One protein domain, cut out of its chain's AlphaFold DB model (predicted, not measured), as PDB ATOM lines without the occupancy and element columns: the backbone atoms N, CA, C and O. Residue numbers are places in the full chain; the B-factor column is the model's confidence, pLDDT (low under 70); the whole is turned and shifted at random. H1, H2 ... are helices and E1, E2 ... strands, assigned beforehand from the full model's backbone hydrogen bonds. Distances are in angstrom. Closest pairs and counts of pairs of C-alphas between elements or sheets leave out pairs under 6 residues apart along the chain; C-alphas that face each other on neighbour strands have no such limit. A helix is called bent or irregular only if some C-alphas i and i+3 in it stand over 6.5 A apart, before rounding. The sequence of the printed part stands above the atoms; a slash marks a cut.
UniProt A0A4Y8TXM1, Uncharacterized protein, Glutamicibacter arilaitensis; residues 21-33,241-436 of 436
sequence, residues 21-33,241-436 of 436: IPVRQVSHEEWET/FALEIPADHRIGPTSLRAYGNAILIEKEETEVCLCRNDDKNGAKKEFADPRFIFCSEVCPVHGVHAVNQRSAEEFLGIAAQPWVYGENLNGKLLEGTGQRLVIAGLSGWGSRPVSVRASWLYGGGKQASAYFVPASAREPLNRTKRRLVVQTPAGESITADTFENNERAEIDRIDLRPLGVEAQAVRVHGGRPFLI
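This is residues 21 to 33 and 241 to 436 of the 436 residues of an uncharacterized protein of Glutamicibacter arilaitensis (UniProt A0A4Y8TXM1). Small sheets are strung together by short helices and long loops: at one end of the longest axis the sheets E1 E2 E6 and E7 E3 E8 sit next to each other, and at the other end is the three-stranded sheet E9 E10 E11, with H2 and H4 on one face. H4 and H6 lie near the middle, and the hairpin of E4 and E5, with its long loop of residues 265 to 291, makes one side. The printed part has 209 residues, with six named helices and eleven named strands in the order E1 H1 E2 E3 E4 E5 H2 H3 H4 H5 E6 H6 E7 E8 E9 E10 E11. The class is mixed, helices and strands, with under half of the residues in named elements; E1 E2 E6 and E7 E3 E8 are mixed sheets, while E9 E10 E11 and E4 E5 are antiparallel. The whole is compact, with a radius of gyration of the C-alphas of 17.1 A and spans of 45 by 34 by 33 A.

One sheet holds E9, residues 410 to 415 and 14.6 A long, E10, residues 424 to 428, and E11, residues 431 to 435, which ends at C-alpha 435 (44.998, 0.352, 25.528). A second holds E7, residues 372 to 377 and 14.7 A long, E3, residues 254 to 258, and E8, residues 389 to 391. A third holds E1, residues 21 to 25, starting at C-alpha 21 (22.086, 17.208, 48.575), E2, residues 242 to 246, and E6, residues 340 to 344. E4 is residues 262 to 264 and E5 residues 292 to 294. The helices are H1, residues 28 to 32, H2, 304 to 309, H3, 312 to 318 and 10.3 A long, H4, 322 to 328, beginning at C-alpha 322 (36.299, 6.277, 26.647), H5, 332 to 336, and H6, 367 to 371. H4 is irregular: C-alphas 324 and 327 are 9.3 A apart.

E9, E10 and E11 form a meander, each strand the antiparallel neighbour of the one before, with N 411 and O 427 at 2.8 A and N 426 and O 434 at 2.8 A. H2 is on this sheet at a height of 7.9 A, over E11 and across the strands at 63 degrees on the local plane; only just, it is not over E10, where 2 of its C-alphas fall. H4 is on the same face at a height of 4.7 A, and its closest C-alphas to E11 are those of Tyr 325 and Pro 433, 5.3 A. H3 only grazes this sheet. H4 also only grazes the sheet E7 E3 E8, where N 257 and O 373 are 2.9 A apart and N 258 and O 389 are 2.8 A apart. The closest C-alphas of E6 and E7 are those of Ile 343 and Pro 374, 7.4 A. E2 is parallel to E1, with N 244 and O 24 at 2.8 A, and antiparallel to E6, with N 243 and O 343 at 2.8 A. H1 and H6 only graze that sheet. H4 and H5 are close but not clearly touching, with Pro 322 and Leu 333 their closest C-alphas, 8.0 A. In the hairpin of E4 and E5, N 263 and O 293 are 2.9 A apart; the closest C-alphas of E4 and H4 are those of Ala 262 and Trp 323, 5.9 A. In H1 and H2 every O i to N i+4 pair is within hydrogen-bond range; the counts are 2 of 3 in H3, 1 of 3 in H4, 0 of 1 in H5 and 0 of 1 in H6, with O i to N i+3 counts of 2 of 4, 1 of 2 and 2 of 2 in H4, H5 and H6.

The C-alphas farthest apart are those of Pro 22 and Ala 409, 50.5 A. Residues 34 to 240 are not printed, and C-alphas 33 and 241 are 19.6 A apart across the cut. The long links are E4 to E5, E6 to H6, E7 to E8 and E8 to E9. The mean pLDDT of the printed part is 80.1; 45 residues are under 70, among them residues 278 to 291 and 357 to 368.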
ATOM      1  N   ILE A  21      21.443  18.225  47.739       86.94
ATOM      2  CA  ILE A  21      22.086  17.208  48.575       86.94
ATOM      3  C   ILE A  21      23.513  17.628  48.927       86.94
ATOM      4  O   ILE A  21      24.211  18.167  48.067       86.94
ATOM      5  N   PRO A  22      23.968  17.384  50.166       89.56
ATOM      6  CA  PRO A  22      25.302  17.782  50.585       89.56
ATOM      7  C   PRO A  22      26.378  16.954  49.881       89.56
ATOM      8  O   PRO A  22      26.154  15.773  49.596       89.56
ATOM      9  N   VAL A  23      27.539  17.560  49.617       89.12
ATOM     10  CA  VAL A  23      28.666  16.910  48.928       89.12
ATOM     11  C   VAL A  23      29.900  16.864  49.813       89.12
ATOM     12  O   VAL A  23      30.223  17.820  50.511       89.12
ATOM     13  N   ARG A  24      30.615  15.739  49.778       91.19
ATOM     14  CA  ARG A  24      31.960  15.637  50.341       91.19
ATOM     15  C   ARG A  24      32.948  15.154  49.293       91.19
ATOM     16  O   ARG A  24      32.729  14.117  48.672       91.19
ATOM     17  N   GLN A  25      34.060  15.867  49.166       89.75
ATOM     18  CA  GLN A  25      35.227  15.394  48.435       89.75
ATOM     19  C   GLN A  25      36.021  14.417  49.307       89.75
ATOM     20  O   GLN A  25      36.357  14.739  50.442       89.75
ATOM     21  N   VAL A  26      36.285  13.222  48.782       90.38
ATOM     22  CA  VAL A  26      37.034  12.156  49.461       90.38
ATOM     23  C   VAL A  26      38.384  11.978  48.775       90.38
ATOM     24  O   VAL A  26      38.441  11.829  47.549       90.38
ATOM     25  N   SER A  27      39.478  12.009  49.534       89.94
ATOM     26  CA  SER A  27      40.823  11.803  48.980       89.94
ATOM     27  C   SER A  27      41.030  10.362  48.490       89.94
ATOM     28  O   SER A  27      40.212   9.473  48.745       89.94
ATOM     29  N   HIS A  28      42.118  10.114  47.753       87.75
ATOM     30  CA  HIS A  28      42.465   8.752  47.329       87.75
ATOM     31  C   HIS A  28      42.761   7.857  48.537       87.75
ATOM     32  O   HIS A  28      42.181   6.779  48.653       87.75
ATOM     33  N   GLU A  29      43.508   8.375  49.511       90.94
ATOM     34  CA  GLU A  29      43.851   7.685  50.755       90.94
ATOM     35  C   GLU A  29      42.607   7.416  51.623       90.94
ATOM     36  O   GLU A  29      42.410   6.315  52.145       90.94
ATOM     37  N   GLU A  30      41.705   8.393  51.756       92.38
ATOM     38  CA  GLU A  30      40.439   8.207  52.475       92.38
ATOM     39  C   GLU A  30      39.553   7.143  51.806       92.38
ATOM     40  O   GLU A  30      38.892   6.347  52.481       92.38
ATOM     41  N   TRP A  31      39.537   7.106  50.473       89.94
ATOM     42  CA  TRP A  31      38.751   6.132  49.724       89.94
ATOM     43  C   TRP A  31      39.357   4.727  49.787       89.94
ATOM     44  O   TRP A  31      38.636   3.728  49.888       89.94
ATOM     45  N   GLU A  32      40.683   4.626  49.797       87.56
ATOM     46  CA  GLU A  32      41.393   3.367  49.984       87.56
ATOM     47  C   GLU A  32      41.224   2.816  51.410       87.56
ATOM     48  O   GLU A  32      41.113   1.605  51.602       87.56
ATOM     49  N   THR A  33      41.095   3.666  52.427       88.06
ATOM     50  CA  THR A  33      40.936   3.224  53.828       88.06
ATOM     51  C   THR A  33      39.534   2.723  54.188       88.06
ATOM     52  O   THR A  33      39.311   2.289  55.322       88.06
ATOM     53  N   PHE A 241      23.134  11.988  50.239       91.56
ATOM     54  CA  PHE A 241      24.294  12.866  50.113       91.56
ATOM     55  C   PHE A 241      25.207  12.323  49.016       91.56
ATOM     56  O   PHE A 241      25.110  11.142  48.654       91.56
ATOM     57  N   ALA A 242      26.047  13.195  48.476       91.00
ATOM     58  CA  ALA A 242      26.971  12.874  47.410       91.00
ATOM     59  C   ALA A 242      28.415  12.814  47.915       91.00
ATOM     60  O   ALA A 242      28.836  13.570  48.790       91.00
ATOM     61  N   LEU A 243      29.172  11.893  47.337       91.25
ATOM     62  CA  LEU A 243      30.602  11.747  47.528       91.25
ATOM     63  C   LEU A 243      31.275  12.000  46.193       91.25
ATOM     64  O   LEU A 243      31.004  11.300  45.222       91.25
ATOM     65  N   GLU A 244      32.167  12.972  46.154       89.19
ATOM     66  CA  GLU A 244      33.107  13.115  45.061       89.19
ATOM     67  C   GLU A 244      34.331  12.259  45.380       89.19
ATOM     68  O   GLU A 244      35.110  12.588  46.272       89.19
ATOM     69  N   ILE A 245      34.483  11.149  44.667       88.75
ATOM     70  CA  ILE A 245      35.504  10.121  44.891       88.75
ATOM     71  C   ILE A 245      36.489  10.075  43.717       88.75
ATOM     72  O   ILE A 245      36.121  10.455  42.604       88.75
ATOM     73  N   PRO A 246      37.728   9.593  43.906       85.62
ATOM     74  CA  PRO A 246      38.591   9.253  42.775       85.62
ATOM     75  C   PRO A 246      37.920   8.180  41.901       85.62
ATOM     76  O   PRO A 246      37.393   7.187  42.409       85.62
ATOM     77  N   ALA A 247      37.952   8.361  40.582       83.06
ATOM     78  CA  ALA A 247      37.428   7.405  39.610       83.06
ATOM     79  C   ALA A 247      38.426   6.258  39.372       83.06
ATOM     80  O   ALA A 247      38.765   5.948  38.241       83.06
ATOM     81  N   ASP A 248      38.903   5.615  40.436       83.38
ATOM     82  CA  ASP A 248      39.840   4.492  40.353       83.38
ATOM     83  C   ASP A 248      39.086   3.169  40.548       83.38
ATOM     84  O   ASP A 248      38.458   2.912  41.579       83.38
ATOM     85  N   HIS A 249      39.138   2.315  39.526       81.81
ATOM     86  CA  HIS A 249      38.445   1.032  39.505       81.81
ATOM     87  C   HIS A 249      39.021   0.012  40.501       81.81
ATOM     88  O   HIS A 249      38.334  -0.964  40.812       81.81
ATOM     89  N   ARG A 250      40.241   0.226  41.015       80.88
ATOM     90  CA  ARG A 250      40.969  -0.689  41.910       80.88
ATOM     91  C   ARG A 250      40.656  -0.461  43.388       80.88
ATOM     92  O   ARG A 250      40.751  -1.400  44.177       80.88
ATOM     93  N   ILE A 251      40.229   0.738  43.785       83.62
ATOM     94  CA  ILE A 251      40.071   1.107  45.204       83.62
ATOM     95  C   ILE A 251      38.619   1.380  45.632       83.62
ATOM     96  O   ILE A 251      37.689   1.444  44.828       83.62
ATOM     97  N   GLY A 252      38.423   1.483  46.952       84.12
ATOM     98  CA  GLY A 252      37.146   1.798  47.603       84.12
ATOM     99  C   GLY A 252      36.053   0.743  47.424       84.12
ATOM    100  O   GLY A 252      36.321  -0.331  46.928       84.12
ATOM    101  N   PRO A 253      34.806   0.957  47.851       84.88
ATOM    102  CA  PRO A 253      33.749  -0.063  47.870       84.88
ATOM    103  C   PRO A 253      32.972  -0.237  46.555       84.88
ATOM    104  O   PRO A 253      32.061  -1.058  46.504       84.88
ATOM    105  N   THR A 254      33.241   0.544  45.510       85.00
ATOM    106  CA  THR A 254      32.447   0.522  44.269       85.00
ATOM    107  C   THR A 254      33.301   0.138  43.075       85.00
ATOM    108  O   THR A 254      34.263   0.832  42.760       85.00
ATOM    109  N   SER A 255      32.920  -0.920  42.362       84.00
ATOM    110  CA  SER A 255      33.441  -1.154  41.014       84.00
ATOM    111  C   SER A 255      32.875  -0.118  40.050       84.00
ATOM    112  O   SER A 255      31.719   0.305  40.188       84.00
ATOM    113  N   LEU A 256      33.682   0.251  39.063       86.62
ATOM    114  CA  LEU A 256      33.280   1.152  37.997       86.62
ATOM    115  C   LEU A 256      32.819   0.354  36.785       86.62
ATOM    116  O   LEU A 256      33.320  -0.737  36.497       86.62
ATOM    117  N   ARG A 257      31.864   0.933  36.074       85.81
ATOM    118  CA  ARG A 257      31.526   0.546  34.713       85.81
ATOM    119  C   ARG A 257      31.654   1.761  33.804       85.81
ATOM    120  O   ARG A 257      31.476   2.885  34.274       85.81
ATOM    121  N   ALA A 258      31.963   1.521  32.541       86.12
ATOM    122  CA  ALA A 258      32.122   2.550  31.530       86.12
ATOM    123  C   ALA A 258      31.168   2.332  30.358       86.12
ATOM    124  O   ALA A 258      30.880   1.195  29.977       86.12
ATOM    125  N   TYR A 259      30.725   3.434  29.764       81.88
ATOM    126  CA  TYR A 259      30.007   3.437  28.496       81.88
ATOM    127  C   TYR A 259      31.007   3.584  27.351       81.88
ATOM    128  O   TYR A 259      31.255   4.686  26.870       81.88
ATOM    129  N   GLY A 260      31.612   2.457  26.964       80.50
ATOM    130  CA  GLY A 260      32.663   2.418  25.948       80.50
ATOM    131  C   GLY A 260      32.179   2.873  24.574       80.50
ATOM    132  O   GLY A 260      32.894   3.590  23.913       80.50
ATOM    133  N   ASN A 261      30.949   2.562  24.157       80.00
ATOM    134  CA  ASN A 261      30.448   2.923  22.815       80.00
ATOM    135  C   ASN A 261      29.454   4.095  22.840       80.00
ATOM    136  O   ASN A 261      28.513   4.145  22.046       80.00
ATOM    137  N   ALA A 262      29.618   5.014  23.790       81.12
ATOM    138  CA  ALA A 262      28.739   6.165  23.953       81.12
ATOM    139  C   ALA A 262      29.519   7.459  23.751       81.12
ATOM    140  O   ALA A 262      30.625   7.577  24.260       81.12
ATOM    141  N   ILE A 263      28.922   8.443  23.085       81.88
ATOM    142  CA  ILE A 263      29.411   9.825  23.072       81.88
ATOM    143  C   ILE A 263      28.454  10.711  23.862       81.88
ATOM    144  O   ILE A 263      27.244  10.470  23.891       81.88
ATOM    145  N   LEU A 264      28.999  11.724  24.527       77.62
ATOM    146  CA  LEU A 264      28.193  12.761  25.152       77.62
ATOM    147  C   LEU A 264      27.557  13.623  24.057       77.62
ATOM    148  O   LEU A 264      28.236  14.068  23.139       77.62
ATOM    149  N   ILE A 265      26.263  13.884  24.192       72.56
ATOM    150  CA  ILE A 265      25.543  14.805  23.327       72.56
ATOM    151  C   ILE A 265      25.989  16.226  23.666       72.56
ATOM    152  O   ILE A 265      25.599  16.793  24.696       72.56
ATOM    153  N   GLU A 266      26.808  16.810  22.802       65.50
ATOM    154  CA  GLU A 266      27.178  18.218  22.883       65.50
ATOM    155  C   GLU A 266      26.163  19.083  22.131       65.50
ATOM    156  O   GLU A 266      25.478  18.635  21.210       65.50
ATOM    157  N   LYS A 267      26.018  20.347  22.551       52.75
ATOM    158  CA  LYS A 267      25.116  21.298  21.879       52.75
ATOM    159  C   LYS A 267      25.620  21.700  20.485       52.75
ATOM    160  O   LYS A 267      24.819  22.189  19.698       52.75
ATOM    161  N   GLU A 268      26.901  21.472  20.196       51.09
ATOM    162  CA  GLU A 268      27.595  21.834  18.954       51.09
ATOM    163  C   GLU A 268      28.092  20.584  18.206       51.09
ATOM    164  O   GLU A 268      29.215  20.540  17.712       51.09
ATOM    165  N   GLU A 269      27.281  19.523  18.128       57.06
ATOM    166  CA  GLU A 269      27.583  18.457  17.168       57.06
ATOM    167  C   GLU A 269      27.614  19.060  15.756       57.06
ATOM    168  O   GLU A 269      26.641  19.658  15.295       57.06
ATOM    169  N   THR A 270      28.764  18.938  15.093       60.34
ATOM    170  CA  THR A 270      28.971  19.452  13.738       60.34
ATOM    171  C   THR A 270      28.076  18.712  12.746       60.34
ATOM    172  O   THR A 270      27.762  17.536  12.943       60.34
ATOM    173  N   GLU A 271      27.715  19.358  11.632       65.06
ATOM    174  CA  GLU A 271      26.884  18.761  10.565       65.06
ATOM    175  C   GLU A 271      27.447  17.434  10.011       65.06
ATOM    176  O   GLU A 271      26.733  16.647   9.393       65.06
ATOM    177  N   VAL A 272      28.732  17.159  10.258       77.50
ATOM    178  CA  VAL A 272      29.465  15.971   9.800       77.50
ATOM    179  C   VAL A 272      29.265  14.756  10.726       77.50
ATOM    180  O   VAL A 272      29.524  13.615  10.332       77.50
ATOM    181  N   CYS A 273      28.803  14.953  11.965       81.19
ATOM    182  CA  CYS A 273      28.605  13.862  12.916       81.19
ATOM    183  C   CYS A 273      27.356  13.032  12.570       81.19
ATOM    184  O   CYS A 273      26.227  13.506  12.647       81.19
ATOM    185  N   LEU A 274      27.545  11.744  12.262       80.31
ATOM    186  CA  LEU A 274      26.446  10.820  11.938       80.31
ATOM    187  C   LEU A 274      25.921  10.024  13.148       80.31
ATOM    188  O   LEU A 274      25.077   9.143  12.993       80.31
ATOM    189  N   CYS A 275      26.394  10.302  14.365       80.12
ATOM    190  CA  CYS A 275      26.029   9.521  15.556       80.12
ATOM    191  C   CYS A 275      24.549   9.653  15.970       80.12
ATOM    192  O   CYS A 275      24.025   8.763  16.635       80.12
ATOM    193  N   ARG A 276      23.855  10.715  15.541       75.12
ATOM    194  CA  ARG A 276      22.404  10.893  15.741       75.12
ATOM    195  C   ARG A 276      21.531  10.325  14.628       75.12
ATOM    196  O   ARG A 276      20.313  10.393  14.724       75.12
ATOM    197  N   ASN A 277      22.128   9.844  13.541       70.00
ATOM    198  CA  ASN A 277      21.355   9.377  12.402       70.00
ATOM    199  C   ASN A 277      20.918   7.922  12.642       70.00
ATOM    200  O   ASN A 277      21.685   6.984  12.401       70.00
ATOM    201  N   ASP A 278      19.702   7.761  13.169       56.56
ATOM    202  CA  ASP A 278      19.120   6.488  13.622       56.56
ATOM    203  C   ASP A 278      19.123   5.397  12.536       56.56
ATOM    204  O   ASP A 278      19.311   4.216  12.839       56.56
ATOM    205  N   ASP A 279      19.019   5.785  11.262       57.69
ATOM    206  CA  ASP A 279      18.978   4.860  10.123       57.69
ATOM    207  C   ASP A 279      20.320   4.158   9.856       57.69
ATOM    208  O   ASP A 279      20.349   3.066   9.285       57.69
ATOM    209  N   LYS A 280      21.447   4.754  10.276       51.16
ATOM    210  CA  LYS A 280      22.802   4.245   9.981       51.16
ATOM    211  C   LYS A 280      23.474   3.535  11.152       51.16
ATOM    212  O   LYS A 280      24.444   2.813  10.936       51.16
ATOM    213  N   ASN A 281      22.967   3.705  12.372       51.53
ATOM    214  CA  ASN A 281      23.631   3.187  13.573       51.53
ATOM    215  C   ASN A 281      23.127   1.820  14.027       51.53
ATOM    216  O   ASN A 281      23.635   1.301  15.017       51.53
ATOM    217  N   GLY A 282      22.140   1.231  13.338       50.28
ATOM    218  CA  GLY A 282      21.592  -0.103  13.633       50.28
ATOM    219  C   GLY A 282      20.942  -0.249  15.020       50.28
ATOM    220  O   GLY A 282      20.257  -1.234  15.295       50.28
ATOM    221  N   ALA A 283      21.111   0.738  15.897       52.97
ATOM    222  CA  ALA A 283      20.665   0.745  17.268       52.97
ATOM    223  C   ALA A 283      19.383   1.571  17.390       52.97
ATOM    224  O   ALA A 283      19.404   2.728  17.785       52.97
ATOM    225  N   LYS A 284      18.235   0.935  17.133       50.44
ATOM    226  CA  LYS A 284      16.896   1.488  17.432       50.44
ATOM    227  C   LYS A 284      16.614   1.667  18.939       50.44
ATOM    228  O   LYS A 284      15.457   1.733  19.342       50.44
ATOM    229  N   LYS A 285      17.629   1.613  19.806       55.94
ATOM    230  CA  LYS A 285      17.454   1.582  21.263       55.94
ATOM    231  C   LYS A 285      17.951   2.886  21.854       55.94
ATOM    232  O   LYS A 285      19.112   3.214  21.684       55.94
ATOM    233  N   GLU A 286      17.097   3.593  22.578       57.41
ATOM    234  CA  GLU A 286      17.501   4.782  23.330       57.41
ATOM    235  C   GLU A 286      18.502   4.415  24.436       57.41
ATOM    236  O   GLU A 286      18.363   3.392  25.117       57.41
ATOM    237  N   PHE A 287      19.507   5.268  24.650       61.59
ATOM    238  CA  PHE A 287      20.353   5.167  25.836       61.59
ATOM    239  C   PHE A 287      19.522   5.447  27.091       61.59
ATOM    240  O   PHE A 287      18.729   6.384  27.141       61.59
ATOM    241  N   ALA A 288      19.764   4.675  28.155       58.19
ATOM    242  CA  ALA A 288      19.113   4.898  29.450       58.19
ATOM    243  C   ALA A 288      19.399   6.298  30.030       58.19
ATOM    244  O   ALA A 288      18.622   6.806  30.840       58.19
ATOM    245  N   ASP A 289      20.514   6.912  29.623       62.16
ATOM    246  CA  ASP A 289      20.840   8.300  29.916       62.16
ATOM    247  C   ASP A 289      20.678   9.144  28.639       62.16
ATOM    248  O   ASP A 289      21.483   9.002  27.718       62.16
ATOM    249  N   PRO A 290      19.682  10.048  28.575       63.06
ATOM    250  CA  PRO A 290      19.358  10.816  27.369       63.06
ATOM    251  C   PRO A 290      20.429  11.850  26.991       63.06
ATOM    252  O   PRO A 290      20.240  12.607  26.047       63.06
ATOM    253  N   ARG A 291      21.523  11.944  27.756       65.75
ATOM    254  CA  ARG A 291      22.687  12.788  27.454       65.75
ATOM    255  C   ARG A 291      23.711  12.089  26.577       65.75
ATOM    256  O   ARG A 291      24.678  12.734  26.190       65.75
ATOM    257  N   PHE A 292      23.552  10.795  26.334       75.25
ATOM    258  CA  PHE A 292      24.478  10.014  25.534       75.25
ATOM    259  C   PHE A 292      23.776   9.466  24.301       75.25
ATOM    260  O   PHE A 292      22.599   9.111  24.348       75.25
ATOM    261  N   ILE A 293      24.531   9.366  23.215       77.75
ATOM    262  CA  ILE A 293      24.137   8.641  22.008       77.75
ATOM    263  C   ILE A 293      25.207   7.630  21.635       77.75
ATOM    264  O   ILE A 293      26.327   7.642  22.149       77.75
ATOM    265  N   PHE A 294      24.840   6.742  20.721       80.06
ATOM    266  CA  PHE A 294      25.734   5.730  20.194       80.06
ATOM    267  C   PHE A 294      26.876   6.376  19.433       80.06
ATOM    268  O   PHE A 294      26.669   7.204  18.546       80.06
ATOM    269  N   CYS A 295      28.088   5.936  19.745       81.75
ATOM    270  CA  CYS A 295      29.197   6.140  18.843       81.75
ATOM    271  C   CYS A 295      29.005   5.217  17.635       81.75
ATOM    272  O   CYS A 295      29.033   3.998  17.772       81.75
ATOM    273  N   SER A 296      28.797   5.793  16.456       83.75
ATOM    274  CA  SER A 296      28.753   5.022  15.219       83.75
ATOM    275  C   SER A 296      30.160   4.655  14.766       83.75
ATOM    276  O   SER A 296      31.008   5.539  14.623       83.75
ATOM    277  N   GLU A 297      30.394   3.382  14.452       85.62
ATOM    278  CA  GLU A 297      31.677   2.912  13.912       85.62
ATOM    279  C   GLU A 297      31.998   3.508  12.531       85.62
ATOM    280  O   GLU A 297      33.169   3.600  12.161       85.62
ATOM    281  N   VAL A 298      30.979   3.978  11.800       86.00
ATOM    282  CA  VAL A 298      31.110   4.621  10.479       86.00
ATOM    283  C   VAL A 298      31.016   6.148  10.536       86.00
ATOM    284  O   VAL A 298      31.025   6.802   9.494       86.00
ATOM    285  N   CYS A 299      30.912   6.750  11.728       86.44
ATOM    286  CA  CYS A 299      30.883   8.207  11.840       86.44
ATOM    287  C   CYS A 299      32.213   8.807  11.345       86.44
ATOM    288  O   CYS A 299      33.269   8.390  11.821       86.44
ATOM    289  N   PRO A 300      32.195   9.834  10.477       87.38
ATOM    290  CA  PRO A 300      33.419  10.491  10.009       87.38
ATOM    291  C   PRO A 300      34.202  11.226  11.109       87.38
ATOM    292  O   PRO A 300      35.332  11.635  10.882       87.38
ATOM    293  N   VAL A 301      33.609  11.407  12.294       87.69
ATOM    294  CA  VAL A 301      34.231  12.094  13.439       87.69
ATOM    295  C   VAL A 301      34.657  11.107  14.527       87.69
ATOM    296  O   VAL A 301      35.777  11.190  15.033       87.69
ATOM    297  N   HIS A 302      33.765  10.174  14.876       88.62
ATOM    298  CA  HIS A 302      33.912   9.273  16.025       88.62
ATOM    299  C   HIS A 302      34.135   7.801  15.644       88.62
ATOM    300  O   HIS A 302      34.390   6.978  16.519       88.62
ATOM    301  N   GLY A 303      34.003   7.444  14.366       88.62
ATOM    302  CA  GLY A 303      34.100   6.067  13.884       88.62
ATOM    303  C   GLY A 303      35.527   5.525  13.851       88.62
ATOM    304  O   GLY A 303      36.496   6.271  13.996       88.62
ATOM    305  N   VAL A 304      35.662   4.218  13.611       91.75
ATOM    306  CA  VAL A 304      36.957   3.511  13.570       91.75
ATOM    307  C   VAL A 304      37.912   4.169  12.587       91.75
ATOM    308  O   VAL A 304      39.057   4.465  12.919       91.75
ATOM    309  N   HIS A 305      37.428   4.412  11.368       91.62
ATOM    310  CA  HIS A 305      38.244   4.983  10.306       91.62
ATOM    311  C   HIS A 305      38.743   6.383  10.678       91.62
ATOM    312  O   HIS A 305      39.934   6.655  10.567       91.62
ATOM    313  N   ALA A 306      37.854   7.222  11.217       91.00
ATOM    314  CA  ALA A 306      38.176   8.577  11.651       91.00
ATOM    315  C   ALA A 306      39.218   8.600  12.777       91.00
ATOM    316  O   ALA A 306      40.155   9.391  12.743       91.00
ATOM    317  N   VAL A 307      39.089   7.712  13.768       93.38
ATOM    318  CA  VAL A 307      40.061   7.589  14.867       93.38
ATOM    319  C   VAL A 307      41.428   7.127  14.351       93.38
ATOM    320  O   VAL A 307      42.463   7.659  14.756       93.38
ATOM    321  N   ASN A 308      41.442   6.162  13.434       94.12
ATOM    322  CA  ASN A 308      42.674   5.561  12.929       94.12
ATOM    323  C   ASN A 308      43.401   6.417  11.879       94.12
ATOM    324  O   ASN A 308      44.588   6.205  11.661       94.12
ATOM    325  N   GLN A 309      42.732   7.394  11.259       93.75
ATOM    326  CA  GLN A 309      43.343   8.321  10.296       93.75
ATOM    327  C   GLN A 309      43.958   9.575  10.920       93.75
ATOM    328  O   GLN A 309      44.714  10.272  10.246       93.75
ATOM    329  N   ARG A 310      43.646   9.871  12.185       93.62
ATOM    330  CA  ARG A 310      44.197  11.037  12.887       93.62
ATOM    331  C   ARG A 310      45.719  10.989  12.949       93.62
ATOM    332  O   ARG A 310      46.313   9.913  13.063       93.62
ATOM    333  N   SER A 311      46.355  12.152  12.951       94.12
ATOM    334  CA  SER A 311      47.762  12.234  13.342       94.12
ATOM    335  C   SER A 311      47.936  11.824  14.813       94.12
ATOM    336  O   SER A 311      46.970  11.777  15.581       94.12
ATOM    337  N   ALA A 312      49.167  11.525  15.236       91.56
ATOM    338  CA  ALA A 312      49.437  11.187  16.634       91.56
ATOM    339  C   ALA A 312      49.024  12.325  17.594       91.56
ATOM    340  O   ALA A 312      48.452  12.068  18.651       91.56
ATOM    341  N   GLU A 313      49.244  13.581  17.200       92.06
ATOM    342  CA  GLU A 313      48.858  14.765  17.979       92.06
ATOM    343  C   GLU A 313      47.333  14.921  18.070       92.06
ATOM    344  O   GLU A 313      46.783  15.118  19.155       92.06
ATOM    345  N   GLU A 314      46.627  14.758  16.949       93.00
ATOM    346  CA  GLU A 314      45.161  14.807  16.911       93.00
ATOM    347  C   GLU A 314      44.526  13.668  17.710       93.00
ATOM    348  O   GLU A 314      43.460  13.841  18.308       93.00
ATOM    349  N   PHE A 315      45.163  12.496  17.713       93.75
ATOM    350  CA  PHE A 315      44.734  11.359  18.509       93.75
ATOM    351  C   PHE A 315      44.899  11.638  20.006       93.75
ATOM    352  O   PHE A 315      43.967  11.395  20.771       93.75
ATOM    353  N   LEU A 316      46.033  12.204  20.437       91.38
ATOM    354  CA  LEU A 316      46.255  12.568  21.843       91.38
ATOM    355  C   LEU A 316      45.191  13.543  22.370       91.38
ATOM    356  O   LEU A 316      44.787  13.429  23.527       91.38
ATOM    357  N   GLY A 317      44.667  14.431  21.519       88.19
ATOM    358  CA  GLY A 317      43.566  15.333  21.874       88.19
ATOM    359  C   GLY A 317      42.258  14.623  22.256       88.19
ATOM    360  O   GLY A 317      41.471  15.161  23.033       88.19
ATOM    361  N   ILE A 318      42.029  13.404  21.756       88.19
ATOM    362  CA  ILE A 318      40.817  12.613  22.032       88.19
ATOM    363  C   ILE A 318      41.080  11.366  22.880       88.19
ATOM    364  O   ILE A 318      40.134  10.799  23.418       88.19
ATOM    365  N   ALA A 319      42.334  10.946  23.053       89.56
ATOM    366  CA  ALA A 319      42.702   9.685  23.701       89.56
ATOM    367  C   ALA A 319      42.249   9.573  25.166       89.56
ATOM    368  O   ALA A 319      42.128   8.478  25.692       89.56
ATOM    369  N   ALA A 320      41.933  10.681  25.843       86.12
ATOM    370  CA  ALA A 320      41.348  10.637  27.185       86.12
ATOM    371  C   ALA A 320      39.874  10.167  27.207       86.12
ATOM    372  O   ALA A 320      39.313   9.945  28.284       86.12
ATOM    373  N   GLN A 321      39.223  10.056  26.045       86.94
ATOM    374  CA  GLN A 321      37.796   9.778  25.927       86.94
ATOM    375  C   GLN A 321      37.521   8.268  25.818       86.94
ATOM    376  O   GLN A 321      38.049   7.608  24.921       86.94
ATOM    377  N   PRO A 322      36.642   7.703  26.666       87.38
ATOM    378  CA  PRO A 322      36.299   6.277  26.647       87.38
ATOM    379  C   PRO A 322      35.826   5.733  25.291       87.38
ATOM    380  O   PRO A 322      36.154   4.596  24.952       87.38
ATOM    381  N   TRP A 323      35.127   6.552  24.497       87.62
ATOM    382  CA  TRP A 323      34.610   6.162  23.182       87.62
ATOM    383  C   TRP A 323      35.665   5.886  22.123       87.62
ATOM    384  O   TRP A 323      35.394   5.167  21.163       87.62
ATOM    385  N   VAL A 324      36.881   6.403  22.307       91.00
ATOM    386  CA  VAL A 324      37.988   6.134  21.389       91.00
ATOM    387  C   VAL A 324      38.297   4.645  21.358       91.00
ATOM    388  O   VAL A 324      38.467   4.094  20.277       91.00
ATOM    389  N   TYR A 325      38.310   4.000  22.525       90.56
ATOM    390  CA  TYR A 325      38.674   2.592  22.690       90.56
ATOM    391  C   TYR A 325      37.483   1.642  22.548       90.56
ATOM    392  O   TYR A 325      37.672   0.463  22.262       90.56
ATOM    393  N   GLY A 326      36.256   2.131  22.740       87.50
ATOM    394  CA  GLY A 326      35.056   1.316  22.603       87.50
ATOM    395  C   GLY A 326      35.050   0.115  23.550       87.50
ATOM    396  O   GLY A 326      35.179   0.256  24.770       87.50
ATOM    397  N   GLU A 327      34.932  -1.083  22.982       85.62
ATOM    398  CA  GLU A 327      35.015  -2.355  23.709       85.62
ATOM    399  C   GLU A 327      36.409  -2.656  24.279       85.62
ATOM    400  O   GLU A 327      36.504  -3.321  25.308       85.62
ATOM    401  N   ASN A 328      37.473  -2.096  23.696       89.56
ATOM    402  CA  ASN A 328      38.861  -2.293  24.132       89.56
ATOM    403  C   ASN A 328      39.249  -1.407  25.328       89.56
ATOM    404  O   ASN A 328      40.398  -1.413  25.780       89.56
ATOM    405  N   LEU A 329      38.303  -0.623  25.853       88.88
ATOM    406  CA  LEU A 329      38.520   0.220  27.018       88.88
ATOM    407  C   LEU A 329      38.837  -0.626  28.256       88.88
ATOM    408  O   LEU A 329      38.124  -1.565  28.609       88.88
ATOM    409  N   ASN A 330      39.861  -0.218  28.999       86.25
ATOM    410  CA  ASN A 330      40.182  -0.817  30.285       86.25
ATOM    411  C   ASN A 330      40.514   0.243  31.344       86.25
ATOM    412  O   ASN A 330      40.405   1.451  31.131       86.25
ATOM    413  N   GLY A 331      40.872  -0.238  32.532       81.88
ATOM    414  CA  GLY A 331      41.074   0.594  33.706       81.88
ATOM    415  C   GLY A 331      42.282   1.534  33.662       81.88
ATOM    416  O   GLY A 331      42.295   2.471  34.454       81.88
ATOM    417  N   LYS A 332      43.259   1.355  32.757       84.31
ATOM    418  CA  LYS A 332      44.484   2.184  32.743       84.31
ATOM    419  C   LYS A 332      44.196   3.653  32.425       84.31
ATOM    420  O   LYS A 332      44.835   4.537  32.989       84.31
ATOM    421  N   LEU A 333      43.173   3.925  31.608       84.81
ATOM    422  CA  LEU A 333      42.740   5.289  31.272       84.81
ATOM    423  C   LEU A 333      42.353   6.105  32.521       84.81
ATOM    424  O   LEU A 333      42.549   7.320  32.579       84.81
ATOM    425  N   LEU A 334      41.806   5.431  33.533       80.25
ATOM    426  CA  LEU A 334      41.356   6.043  34.780       80.25
ATOM    427  C   LEU A 334      42.504   6.397  35.728       80.25
ATOM    428  O   LEU A 334      42.419   7.391  36.446       80.25
ATOM    429  N   GLU A 335      43.561   5.588  35.735       74.94
ATOM    430  CA  GLU A 335      44.667   5.708  36.689       74.94
ATOM    431  C   GLU A 335      45.474   6.985  36.451       74.94
ATOM    432  O   GLU A 335      45.777   7.713  37.394       74.94
ATOM    433  N   GLY A 336      45.753   7.298  35.187       66.19
ATOM    434  CA  GLY A 336      46.601   8.429  34.822       66.19
ATOM    435  C   GLY A 336      45.913   9.789  34.772       66.19
ATOM    436  O   GLY A 336      46.535  10.833  34.946       66.19
ATOM    437  N   THR A 337      44.599   9.803  34.550       69.38
ATOM    438  CA  THR A 337      43.868  11.047  34.273       69.38
ATOM    439  C   THR A 337      43.338  11.739  35.529       69.38
ATOM    440  O   THR A 337      42.734  12.808  35.410       69.38
ATOM    441  N   GLY A 338      43.535  11.181  36.731       74.12
ATOM    442  CA  GLY A 338      43.115  11.799  38.000       74.12
ATOM    443  C   GLY A 338      41.628  12.175  38.035       74.12
ATOM    444  O   GLY A 338      41.247  13.190  38.622       74.12
ATOM    445  N   GLN A 339      40.792  11.418  37.321       79.19
ATOM    446  CA  GLN A 339      39.366  11.695  37.202       79.19
ATOM    447  C   GLN A 339      38.665  11.523  38.546       79.19
ATOM    448  O   GLN A 339      39.031  10.677  39.363       79.19
ATOM    449  N   ARG A 340      37.621  12.322  38.767       82.44
ATOM    450  CA  ARG A 340      36.784  12.253  39.962       82.44
ATOM    451  C   ARG A 340      35.336  12.042  39.561       82.44
ATOM    452  O   ARG A 340      34.867  12.604  38.574       82.44
ATOM    453  N   LEU A 341      34.652  11.201  40.319       84.94
ATOM    454  CA  LEU A 341      33.271  10.812  40.096       84.94
ATOM    455  C   LEU A 341      32.433  11.276  41.281       84.94
ATOM    456  O   LEU A 341      32.770  10.981  42.424       84.94
ATOM    457  N   VAL A 342      31.321  11.956  41.019       86.94
ATOM    458  CA  VAL A 342      30.373  12.315  42.075       86.94
ATOM    459  C   VAL A 342      29.281  11.255  42.118       86.94
ATOM    460  O   VAL A 342      28.545  11.065  41.152       86.94
ATOM    461  N   ILE A 343      29.184  10.531  43.229       89.50
ATOM    462  CA  ILE A 343      28.199   9.469  43.430       89.50
ATOM    463  C   ILE A 343      27.233   9.833  44.548       89.50
ATOM    464  O   ILE A 343      27.640  10.377  45.566       89.50
ATOM    465  N   ALA A 344      25.963   9.473  44.409       90.50
ATOM    466  CA  ALA A 344      24.965   9.595  45.468       90.50
ATOM    467  C   ALA A 344      24.304   8.243  45.757       90.50
ATOM    468  O   ALA A 344      24.286   7.346  44.917       90.50
ATOM    469  N   GLY A 345      23.751   8.084  46.961       89.38
ATOM    470  CA  GLY A 345      23.017   6.871  47.353       89.38
ATOM    471  C   GLY A 345      23.881   5.726  47.893       89.38
ATOM    472  O   GLY A 345      23.426   4.581  47.982       89.38
ATOM    473  N   LEU A 346      25.124   6.012  48.287       91.38
ATOM    474  CA  LEU A 346      25.954   5.071  49.034       91.38
ATOM    475  C   LEU A 346      25.491   5.030  50.502       91.38
ATOM    476  O   LEU A 346      25.707   5.975  51.253       91.38
ATOM    477  N   SER A 347      24.827   3.945  50.909       89.62
ATOM    478  CA  SER A 347      24.205   3.815  52.245       89.62
ATOM    479  C   SER A 347      24.709   2.624  53.063       89.62
ATOM    480  O   SER A 347      24.291   2.424  54.203       89.62
ATOM    481  N   GLY A 348      25.608   1.830  52.491       88.75
ATOM    482  CA  GLY A 348      26.137   0.601  53.067       88.75
ATOM    483  C   GLY A 348      26.489  -0.383  51.963       88.75
ATOM    484  O   GLY A 348      26.399  -0.076  50.772       88.75
ATOM    485  N   TRP A 349      26.872  -1.592  52.343       86.69
ATOM    486  CA  TRP A 349      27.205  -2.602  51.356       86.69
ATOM    487  C   TRP A 349      25.950  -3.212  50.739       86.69
ATOM    488  O   TRP A 349      24.953  -3.485  51.409       86.69
ATOM    489  N   GLY A 350      26.007  -3.453  49.434       79.88
ATOM    490  CA  GLY A 350      24.860  -3.843  48.624       79.88
ATOM    491  C   GLY A 350      23.986  -2.666  48.185       79.88
ATOM    492  O   GLY A 350      22.986  -2.907  47.510       79.88
ATOM    493  N   SER A 351      24.341  -1.419  48.527       86.38
ATOM    494  CA  SER A 351      23.676  -0.251  47.950       86.38
ATOM    495  C   SER A 351      24.017  -0.112  46.463       86.38
ATOM    496  O   SER A 351      25.019  -0.641  45.964       86.38
ATOM    497  N   ARG A 352      23.164   0.606  45.738       86.19
ATOM    498  CA  ARG A 352      23.344   0.902  44.316       86.19
ATOM    499  C   ARG A 352      23.475   2.411  44.161       86.19
ATOM    500  O   ARG A 352      22.470   3.070  43.910       86.19
ATOM    501  N   PRO A 353      24.670   2.966  44.424       88.75
ATOM    502  CA  PRO A 353      24.884   4.380  44.198       88.75
ATOM    503  C   PRO A 353      24.746   4.693  42.707       88.75
ATOM    504  O   PRO A 353      24.912   3.812  41.862       88.75
ATOM    505  N   VAL A 354      24.465   5.950  42.398       85.06
ATOM    506  CA  VAL A 354      24.358   6.458  41.030       85.06
ATOM    507  C   VAL A 354      25.311   7.624  40.849       85.06
ATOM    508  O   VAL A 354      25.582   8.355  41.802       85.06
ATOM    509  N   SER A 355      25.828   7.785  39.635       83.88
ATOM    510  CA  SER A 355      26.600   8.974  39.281       83.88
ATOM    511  C   SER A 355      25.657  10.172  39.200       83.88
ATOM    512  O   SER A 355      24.607  10.103  38.558       83.88
ATOM    513  N   VAL A 356      26.016  11.261  39.868       79.44
ATOM    514  CA  VAL A 356      25.288  12.531  39.850       79.44
ATOM    515  C   VAL A 356      26.218  13.608  39.321       79.44
ATOM    516  O   VAL A 356      27.425  13.554  39.517       79.44
ATOM    517  N   ARG A 357      25.682  14.590  38.601       68.44
ATOM    518  CA  ARG A 357      26.514  15.656  38.044       68.44
ATOM    519  C   ARG A 357      26.590  16.792  39.056       68.44
ATOM    520  O   ARG A 357      25.554  17.319  39.444       68.44
ATOM    521  N   ALA A 358      27.794  17.211  39.435       59.44
ATOM    522  CA  ALA A 358      27.959  18.532  40.022       59.44
ATOM    523  C   ALA A 358      27.788  19.560  38.894       59.44
ATOM    524  O   ALA A 358      28.509  19.515  37.897       59.44
ATOM    525  N   SER A 359      26.835  20.484  39.029       48.31
ATOM    526  CA  SER A 359      26.660  21.620  38.107       48.31
ATOM    527  C   SER A 359      27.875  22.565  38.074       48.31
ATOM    528  O   SER A 359      27.930  23.456  37.235       48.31
ATOM    529  N   TRP A 360      28.870  22.321  38.933       44.50
ATOM    530  CA  TRP A 360      30.036  23.161  39.192       44.50
ATOM    531  C   TRP A 360      31.356  22.403  39.014       44.50
ATOM    532  O   TRP A 360      32.186  22.389  39.920       44.50
ATOM    533  N   LEU A 361      31.578  21.734  37.880       48.53
ATOM    534  CA  LEU A 361      32.904  21.156  37.633       48.53
ATOM    535  C   LEU A 361      33.914  22.258  37.273       48.53
ATOM    536  O   LEU A 361      34.099  22.628  36.117       48.53
ATOM    537  N   TYR A 362      34.514  22.760  38.354       44.94
ATOM    538  CA  TYR A 362      35.798  23.433  38.519       44.94
ATOM    539  C   TYR A 362      36.897  22.939  37.551       44.94
ATOM    540  O   TYR A 362      37.077  21.743  37.328       44.94
ATOM    541  N   GLY A 363      37.714  23.884  37.073       43.41
ATOM    542  CA  GLY A 363      39.172  23.730  36.978       43.41
ATOM    543  C   GLY A 363      39.813  23.035  35.770       43.41
ATOM    544  O   GLY A 363      41.035  23.073  35.700       43.41
ATOM    545  N   GLY A 364      39.083  22.435  34.819       44.50
ATOM    546  CA  GLY A 364      39.767  21.903  33.621       44.50
ATOM    547  C   GLY A 364      39.084  20.819  32.786       44.50
ATOM    548  O   GLY A 364      39.770  19.903  32.354       44.50
ATOM    549  N   GLY A 365      37.763  20.882  32.573       50.44
ATOM    550  CA  GLY A 365      37.092  20.160  31.477       50.44
ATOM    551  C   GLY A 365      37.459  18.678  31.292       50.44
ATOM    552  O   GLY A 365      38.054  18.313  30.287       50.44
ATOM    553  N   LYS A 366      37.064  17.789  32.215       53.66
ATOM    554  CA  LYS A 366      37.224  16.330  32.036       53.66
ATOM    555  C   LYS A 366      35.884  15.650  31.758       53.66
ATOM    556  O   LYS A 366      35.243  15.106  32.659       53.66
ATOM    557  N   GLN A 367      35.479  15.671  30.487       63.22
ATOM    558  CA  GLN A 367      34.281  14.985  29.977       63.22
ATOM    559  C   GLN A 367      34.304  13.470  30.232       63.22
ATOM    560  O   GLN A 367      33.251  12.867  30.424       63.22
ATOM    561  N   ALA A 368      35.497  12.875  30.327       68.44
ATOM    562  CA  ALA A 368      35.698  11.448  30.553       68.44
ATOM    563  C   ALA A 368      34.963  10.905  31.800       68.44
ATOM    564  O   ALA A 368      34.391   9.820  31.754       68.44
ATOM    565  N   SER A 369      34.859  11.697  32.875       70.25
ATOM    566  CA  SER A 369      34.147  11.308  34.105       70.25
ATOM    567  C   SER A 369      32.661  10.988  33.889       70.25
ATOM    568  O   SER A 369      32.093  10.187  34.631       70.25
ATOM    569  N   ALA A 370      32.026  11.570  32.866       76.25
ATOM    570  CA  ALA A 370      30.611  11.358  32.570       76.25
ATOM    571  C   ALA A 370      30.325   9.943  32.038       76.25
ATOM    572  O   ALA A 370      29.220   9.433  32.211       76.25
ATOM    573  N   TYR A 371      31.324   9.300  31.435       79.12
ATOM    574  CA  TYR A 371      31.216   7.959  30.864       79.12
ATOM    575  C   TYR A 371      31.421   6.853  31.904       79.12
ATOM    576  O   TYR A 371      31.115   5.694  31.624       79.12
ATOM    577  N   PHE A 372      31.927   7.191  33.095       83.69
ATOM    578  CA  PHE A 372      32.124   6.252  34.193       83.69
ATOM    579  C   PHE A 372      31.008   6.384  35.220       83.69
ATOM    580  O   PHE A 372      30.621   7.474  35.635       83.69
ATOM    581  N   VAL A 373      30.499   5.249  35.682       85.00
ATOM    582  CA  VAL A 373      29.452   5.213  36.702       85.00
ATOM    583  C   VAL A 373      29.718   4.078  37.690       85.00
ATOM    584  O   VAL A 373      30.326   3.063  37.332       85.00
ATOM    585  N   PRO A 374      29.259   4.195  38.946       86.31
ATOM    586  CA  PRO A 374      29.416   3.102  39.888       86.31
ATOM    587  C   PRO A 374      28.450   1.961  39.528       86.31
ATOM    588  O   PRO A 374      27.319   2.188  39.090       86.31
ATOM    589  N   ALA A 375      28.879   0.712  39.710       81.81
ATOM    590  CA  ALA A 375      28.033  -0.456  39.455       81.81
ATOM    591  C   ALA A 375      27.162  -0.807  40.676       81.81
ATOM    592  O   ALA A 375      25.932  -0.837  40.618       81.81
ATOM    593  N   SER A 376      27.809  -1.105  41.804       82.12
ATOM    594  CA  SER A 376      27.177  -1.292  43.114       82.12
ATOM    595  C   SER A 376      28.240  -1.270  44.209       82.12
ATOM    596  O   SER A 376      29.404  -1.568  43.945       82.12
ATOM    597  N   ALA A 377      27.839  -0.943  45.436       86.50
ATOM    598  CA  ALA A 377      28.727  -0.977  46.589       86.50
ATOM    599  C   ALA A 377      28.928  -2.426  47.050       86.50
ATOM    600  O   ALA A 377      28.004  -3.050  47.576       86.50
ATOM    601  N   ARG A 378      30.112  -2.995  46.838       80.31
ATOM    602  CA  ARG A 378      30.477  -4.364  47.225       80.31
ATOM    603  C   ARG A 378      31.967  -4.426  47.500       80.31
ATOM    604  O   ARG A 378      32.741  -3.809  46.783       80.31
ATOM    605  N   GLU A 379      32.372  -5.216  48.485       75.88
ATOM    606  CA  GLU A 379      33.778  -5.593  48.585       75.88
ATOM    607  C   GLU A 379      33.997  -6.764  47.622       75.88
ATOM    608  O   GLU A 379      33.327  -7.793  47.757       75.88
ATOM    609  N   PRO A 380      34.862  -6.627  46.618       63.22
ATOM    610  CA  PRO A 380      35.245  -7.703  45.741       63.22
ATOM    611  C   PRO A 380      36.434  -8.453  46.324       63.22
ATOM    612  O   PRO A 380      37.223  -7.941  47.123       63.22
ATOM    613  N   LEU A 381      36.550  -9.693  45.870       62.88
ATOM    614  CA  LEU A 381      37.711 -10.531  46.098       62.88
ATOM    615  C   LEU A 381      38.959  -9.843  45.548       62.88
ATOM    616  O   LEU A 381      39.065  -9.667  44.343       62.88
ATOM    617  N   ASN A 382      39.869  -9.474  46.450       62.16
ATOM    618  CA  ASN A 382      41.093  -8.714  46.201       62.16
ATOM    619  C   ASN A 382      40.877  -7.405  45.409       62.16
ATOM    620  O   ASN A 382      40.608  -7.405  44.210       62.16
ATOM    621  N   ARG A 383      41.056  -6.256  46.070       69.12
ATOM    622  CA  ARG A 383      40.921  -4.925  45.446       69.12
ATOM    623  C   ARG A 383      41.764  -4.769  44.176       69.12
ATOM    624  O   ARG A 383      41.299  -4.166  43.217       69.12
ATOM    625  N   THR A 384      42.921  -5.426  44.117       61.34
ATOM    626  CA  THR A 384      43.830  -5.367  42.965       61.34
ATOM    627  C   THR A 384      43.333  -6.104  41.720       61.34
ATOM    628  O   THR A 384      43.833  -5.845  40.634       61.34
ATOM    629  N   LYS A 385      42.352  -7.010  41.837       69.06
ATOM    630  CA  LYS A 385      41.806  -7.785  40.703       69.06
ATOM    631  C   LYS A 385      40.522  -7.192  40.126       69.06
ATOM    632  O   LYS A 385      39.843  -7.840  39.328       69.06
ATOM    633  N   ARG A 386      40.146  -5.983  40.543       73.69
ATOM    634  CA  ARG A 386      38.976  -5.313  39.981       73.69
ATOM    635  C   ARG A 386      39.250  -4.948  38.537       73.69
ATOM    636  O   ARG A 386      40.288  -4.387  38.223       73.69
ATOM    637  N   ARG A 387      38.286  -5.244  37.678       78.88
ATOM    638  CA  ARG A 387      38.290  -4.821  36.283       78.88
ATOM    639  C   ARG A 387      37.213  -3.767  36.093       78.88
ATOM    640  O   ARG A 387      36.154  -3.839  36.723       78.88
ATOM    641  N   LEU A 388      37.506  -2.791  35.243       85.81
ATOM    642  CA  LEU A 388      36.490  -1.903  34.699       85.81
ATOM    643  C   LEU A 388      35.528  -2.742  33.851       85.81
ATOM    644  O   LEU A 388      35.969  -3.497  32.990       85.81
ATOM    645  N   VAL A 389      34.226  -2.624  34.106       86.38
ATOM    646  CA  VAL A 389      33.204  -3.284  33.285       86.38
ATOM    647  C   VAL A 389      32.797  -2.351  32.154       86.38
ATOM    648  O   VAL A 389      32.236  -1.289  32.416       86.38
ATOM    649  N   VAL A 390      33.029  -2.733  30.906       85.69
ATOM    650  CA  VAL A 390      32.521  -1.971  29.758       85.69
ATOM    651  C   VAL A 390      31.107  -2.450  29.462       85.69
ATOM    652  O   VAL A 390      30.850  -3.651  29.455       85.69
ATOM    653  N   GLN A 391      30.163  -1.530  29.282       78.75
ATOM    654  CA  GLN A 391      28.804  -1.891  28.895       78.75
ATOM    655  C   GLN A 391      28.570  -1.625  27.416       78.75
ATOM    656  O   GLN A 391      28.893  -0.540  26.920       78.75
ATOM    657  N   THR A 392      27.923  -2.580  26.745       70.44
ATOM    658  CA  THR A 392      27.218  -2.278  25.507       70.44
ATOM    659  C   THR A 392      26.117  -1.268  25.816       70.44
ATOM    660  O   THR A 392      25.630  -1.156  26.950       70.44
ATOM    661  N   PRO A 393      25.623  -0.583  24.790       59.16
ATOM    662  CA  PRO A 393      24.440   0.246  24.940       59.16
ATOM    663  C   PRO A 393      23.166  -0.536  25.315       59.16
ATOM    664  O   PRO A 393      22.242   0.032  25.889       59.16
ATOM    665  N   ALA A 394      23.125  -1.853  25.068       59.88
ATOM    666  CA  ALA A 394      22.067  -2.738  25.563       59.88
ATOM    667  C   ALA A 394      22.195  -3.045  27.073       59.88
ATOM    668  O   ALA A 394      21.355  -3.740  27.643       59.88
ATOM    669  N   GLY A 395      23.230  -2.515  27.734       64.25
ATOM    670  CA  GLY A 395      23.524  -2.736  29.147       64.25
ATOM    671  C   GLY A 395      24.237  -4.059  29.428       64.25
ATOM    672  O   GLY A 395      24.424  -4.406  30.599       64.25
ATOM    673  N   GLU A 396      24.641  -4.783  28.385       73.06
ATOM    674  CA  GLU A 396      25.373  -6.042  28.494       73.06
ATOM    675  C   GLU A 396      26.829  -5.753  28.845       73.06
ATOM    676  O   GLU A 396      27.424  -4.801  28.351       73.06
ATOM    677  N   SER A 397      27.406  -6.552  29.736       76.19
ATOM    678  CA  SER A 397      28.821  -6.430  30.074       76.19
ATOM    679  C   SER A 397      29.657  -7.019  28.944       76.19
ATOM    680  O   SER A 397      29.532  -8.208  28.664       76.19
ATOM    681  N   ILE A 398      30.536  -6.216  28.356       75.62
ATOM    682  CA  ILE A 398      31.542  -6.666  27.396       75.62
ATOM    683  C   ILE A 398      32.831  -6.945  28.163       75.62
ATOM    684  O   ILE A 398      33.198  -6.210  29.086       75.62
ATOM    685  N   THR A 399      33.509  -8.022  27.789       71.00
ATOM    686  CA  THR A 399      34.882  -8.262  28.230       71.00
ATOM    687  C   THR A 399      35.786  -7.667  27.166       71.00
ATOM    688  O   THR A 399      35.662  -8.059  26.014       71.00
ATOM    689  N   ALA A 400      36.635  -6.707  27.534       68.88
ATOM    690  CA  ALA A 400      37.562  -6.104  26.583       68.88
ATOM    691  C   ALA A 400      38.474  -7.172  25.969       68.88
ATOM    692  O   ALA A 400      39.022  -8.001  26.707       68.88
ATOM    693  N   ASP A 401      38.649  -7.123  24.649       68.06
ATOM    694  CA  ASP A 401      39.614  -7.971  23.964       68.06
ATOM    695  C   ASP A 401      41.036  -7.577  24.374       68.06
ATOM    696  O   ASP A 401      41.376  -6.406  24.575       68.06
ATOM    697  N   THR A 402      41.893  -8.582  24.529       77.62
ATOM    698  CA  THR A 402      43.316  -8.370  24.781       77.62
ATOM    699  C   THR A 402      44.046  -8.225  23.460       77.62
ATOM    700  O   THR A 402      43.848  -9.033  22.556       77.62
ATOM    701  N   PHE A 403      44.960  -7.257  23.380       85.44
ATOM    702  CA  PHE A 403      45.788  -7.051  22.190       85.44
ATOM    703  C   PHE A 403      46.547  -8.321  21.758       85.44
ATOM    704  O   PHE A 403      46.731  -8.552  20.571       85.44
ATOM    705  N   GLU A 404      46.918  -9.187  22.705       84.25
ATOM    706  CA  GLU A 404      47.585 -10.474  22.441       84.25
ATOM    707  C   GLU A 404      46.770 -11.435  21.557       84.25
ATOM    708  O   GLU A 404      47.353 -12.254  20.857       84.25
ATOM    709  N   ASN A 405      45.437 -11.317  21.558       82.00
ATOM    710  CA  ASN A 405      44.534 -12.155  20.762       82.00
ATOM    711  C   ASN A 405      44.045 -11.444  19.488       82.00
ATOM    712  O   ASN A 405      43.134 -11.929  18.821       82.00
ATOM    713  N   ASN A 406      44.589 -10.268  19.167       86.00
ATOM    714  CA  ASN A 406      44.139  -9.487  18.026       86.00
ATOM    715  C   ASN A 406      44.766  -9.999  16.720       86.00
ATOM    716  O   ASN A 406      45.981  -9.977  16.548       86.00
ATOM    717  N   GLU A 407      43.919 -10.369  15.763       86.94
ATOM    718  CA  GLU A 407      44.336 -10.803  14.420       86.94
ATOM    719  C   GLU A 407      44.545  -9.627  13.445       86.94
ATOM    720  O   GLU A 407      45.080  -9.799  12.349       86.94
ATOM    721  N   ARG A 408      44.112  -8.411  13.814       90.62
ATOM    722  CA  ARG A 408      44.195  -7.224  12.946       90.62
ATOM    723  C   ARG A 408      45.614  -6.662  12.919       90.62
ATOM    724  O   ARG A 408      46.252  -6.539  13.960       90.62
ATOM    725  N   ALA A 409      46.065  -6.213  11.751       92.25
ATOM    726  CA  ALA A 409      47.366  -5.566  11.617       92.25
ATOM    727  C   ALA A 409      47.439  -4.249  12.416       92.25
ATOM    728  O   ALA A 409      46.512  -3.432  12.382       92.25
ATOM    729  N   GLU A 410      48.553  -4.059  13.120       94.75
ATOM    730  CA  GLU A 410      48.892  -2.832  13.842       94.75
ATOM    731  C   GLU A 410      49.209  -1.697  12.858       94.75
ATOM    732  O   GLU A 410      49.945  -1.898  11.894       94.75
ATOM    733  N   ILE A 411      48.637  -0.517  13.105       94.44
ATOM    734  CA  ILE A 411      48.928   0.720  12.369       94.44
ATOM    735  C   ILE A 411      50.135   1.400  13.018       94.44
ATOM    736  O   ILE A 411      51.147   1.633  12.364       94.44
ATOM    737  N   ASP A 412      50.015   1.719  14.308       94.88
ATOM    738  CA  ASP A 412      51.053   2.352  15.116       94.88
ATOM    739  C   ASP A 412      50.760   2.243  16.626       94.88
ATOM    740  O   ASP A 412      49.707   1.755  17.057       94.88
ATOM    741  N   ARG A 413      51.713   2.735  17.431       95.88
ATOM    742  CA  ARG A 413      51.599   2.881  18.888       95.88
ATOM    743  C   ARG A 413      51.825   4.324  19.292       95.88
ATOM    744  O   ARG A 413      52.858   4.906  18.970       95.88
ATOM    745  N   ILE A 414      50.893   4.869  20.059       95.88
ATOM    746  CA  ILE A 414      50.937   6.242  20.554       95.88
ATOM    747  C   ILE A 414      51.119   6.207  22.071       95.88
ATOM    748  O   ILE A 414      50.327   5.599  22.792       95.88
ATOM    749  N   ASP A 415      52.178   6.853  22.554       94.44
ATOM    750  CA  ASP A 415      52.477   6.972  23.981       94.44
ATOM    751  C   ASP A 415      51.511   7.950  24.663       94.44
ATOM    752  O   ASP A 415      51.402   9.105  24.253       94.44
ATOM    753  N   LEU A 416      50.819   7.499  25.713       92.25
ATOM    754  CA  LEU A 416      49.831   8.300  26.436       92.25
ATOM    755  C   LEU A 416      50.390   8.964  27.702       92.25
ATOM    756  O   LEU A 416      49.653   9.687  28.380       92.25
ATOM    757  N   ARG A 417      51.687   8.802  28.006       91.12
ATOM    758  CA  ARG A 417      52.346   9.490  29.131       91.12
ATOM    759  C   ARG A 417      52.155  11.013  29.134       91.12
ATOM    760  O   ARG A 417      51.965  11.552  30.225       91.12
ATOM    761  N   PRO A 418      52.113  11.726  27.986       89.19
ATOM    762  CA  PRO A 418      51.791  13.157  27.968       89.19
ATOM    763  C   PRO A 418      50.417  13.503  28.568       89.19
ATOM    764  O   PRO A 418      50.210  14.623  29.025       89.19
ATOM    765  N   LEU A 419      49.484  12.545  28.606       84.25
ATOM    766  CA  LEU A 419      48.156  12.679  29.219       84.25
ATOM    767  C   LEU A 419      48.120  12.205  30.683       84.25
ATOM    768  O   LEU A 419      47.045  12.112  31.277       84.25
ATOM    769  N   GLY A 420      49.280  11.870  31.255       85.19
ATOM    770  CA  GLY A 420      49.417  11.261  32.576       85.19
ATOM    771  C   GLY A 420      49.095   9.767  32.609       85.19
ATOM    772  O   GLY A 420      49.133   9.172  33.678       85.19
ATOM    773  N   VAL A 421      48.778   9.142  31.468       86.75
ATOM    774  CA  VAL A 421      48.404   7.724  31.385       86.75
ATOM    775  C   VAL A 421      49.641   6.877  31.108       86.75
ATOM    776  O   VAL A 421      50.248   6.980  30.048       86.75
ATOM    777  N   GLU A 422      49.997   5.998  32.044       88.31
ATOM    778  CA  GLU A 422      51.101   5.038  31.893       88.31
ATOM    779  C   GLU A 422      50.692   3.844  31.009       88.31
ATOM    780  O   GLU A 422      50.597   2.703  31.461       88.31
ATOM    781  N   ALA A 423      50.379   4.122  29.742       90.50
ATOM    782  CA  ALA A 423      49.951   3.132  28.759       90.50
ATOM    783  C   ALA A 423      50.242   3.600  27.323       90.50
ATOM    784  O   ALA A 423      50.523   4.776  27.082       90.50
ATOM    785  N   GLN A 424      50.124   2.685  26.363       93.81
ATOM    786  CA  GLN A 424      50.146   2.998  24.933       93.81
ATOM    787  C   GLN A 424      48.775   2.739  24.306       93.81
ATOM    788  O   GLN A 424      48.104   1.758  24.624       93.81
ATOM    789  N   ALA A 425      48.363   3.603  23.379       94.75
ATOM    790  CA  ALA A 425      47.259   3.312  22.475       94.75
ATOM    791  C   ALA A 425      47.807   2.641  21.213       94.75
ATOM    792  O   ALA A 425      48.609   3.244  20.502       94.75
ATOM    793  N   VAL A 426      47.371   1.418  20.922       95.88
ATOM    794  CA  VAL A 426      47.748   0.696  19.701       95.88
ATOM    795  C   VAL A 426      46.592   0.739  18.726       95.88
ATOM    796  O   VAL A 426      45.543   0.145  18.982       95.88
ATOM    797  N   ARG A 427      46.764   1.452  17.615       95.62
ATOM    798  CA  ARG A 427      45.740   1.536  16.571       95.62
ATOM    799  C   ARG A 427      45.877   0.343  15.637       95.62
ATOM    800  O   ARG A 427      46.985  -0.083  15.325       95.62
ATOM    801  N   VAL A 428      44.751  -0.209  15.195       94.88
ATOM    802  CA  VAL A 428      44.716  -1.416  14.355       94.88
ATOM    803  C   VAL A 428      43.779  -1.228  13.171       94.88
ATOM    804  O   VAL A 428      42.781  -0.511  13.249       94.88
ATOM    805  N   HIS A 429      44.068  -1.893  12.058       93.00
ATOM    806  CA  HIS A 429      43.229  -1.808  10.867       93.00
ATOM    807  C   HIS A 429      41.833  -2.393  11.112       93.00
ATOM    808  O   HIS A 429      41.693  -3.541  11.523       93.00
ATOM    809  N   GLY A 430      40.785  -1.612  10.827       89.88
ATOM    810  CA  GLY A 430      39.394  -2.070  10.923       89.88
ATOM    811  C   GLY A 430      38.893  -2.337  12.349       89.88
ATOM    812  O   GLY A 430      37.873  -3.002  12.506       89.88
ATOM    813  N   GLY A 431      39.586  -1.841  13.380       91.00
ATOM    814  CA  GLY A 431      39.164  -1.970  14.775       91.00
ATOM    815  C   GLY A 431      39.487  -0.741  15.620       91.00
ATOM    816  O   GLY A 431      40.292   0.112  15.230       91.00
ATOM    817  N   ARG A 432      38.844  -0.657  16.788       92.31
ATOM    818  CA  ARG A 432      39.131   0.368  17.795       92.31
ATOM    819  C   ARG A 432      40.538   0.170  18.374       92.31
ATOM    820  O   ARG A 432      40.982  -0.974  18.487       92.31
ATOM    821  N   PRO A 433      41.233   1.244  18.782       94.38
ATOM    822  CA  PRO A 433      42.540   1.132  19.413       94.38
ATOM    823  C   PRO A 433      42.500   0.289  20.691       94.38
ATOM    824  O   PRO A 433      41.544   0.360  21.464       94.38
ATOM    825  N   PHE A 434      43.571  -0.460  20.940       93.69
ATOM    826  CA  PHE A 434      43.814  -1.139  22.210       93.69
ATOM    827  C   PHE A 434      44.578  -0.232  23.169       93.69
ATOM    828  O   PHE A 434      45.341   0.632  22.744       93.69
ATOM    829  N   LEU A 435      44.385  -0.444  24.469       90.38
ATOM    830  CA  LEU A 435      44.998   0.352  25.528       90.38
ATOM    831  C   LEU A 435      45.927  -0.565  26.348       90.38
ATOM    832  O   LEU A 435      45.448  -1.305  27.209       90.38
ATOM    833  N   ILE A 436      47.229  -0.589  26.037       90.25
ATOM    834  CA  ILE A 436      48.189  -1.604  26.532       90.25
ATOM    835  C   ILE A 436      49.245  -1.080  27.484       90.25
ATOM    836  O   ILE A 436      49.549   0.129  27.498       90.25
TER     837      ILE A 436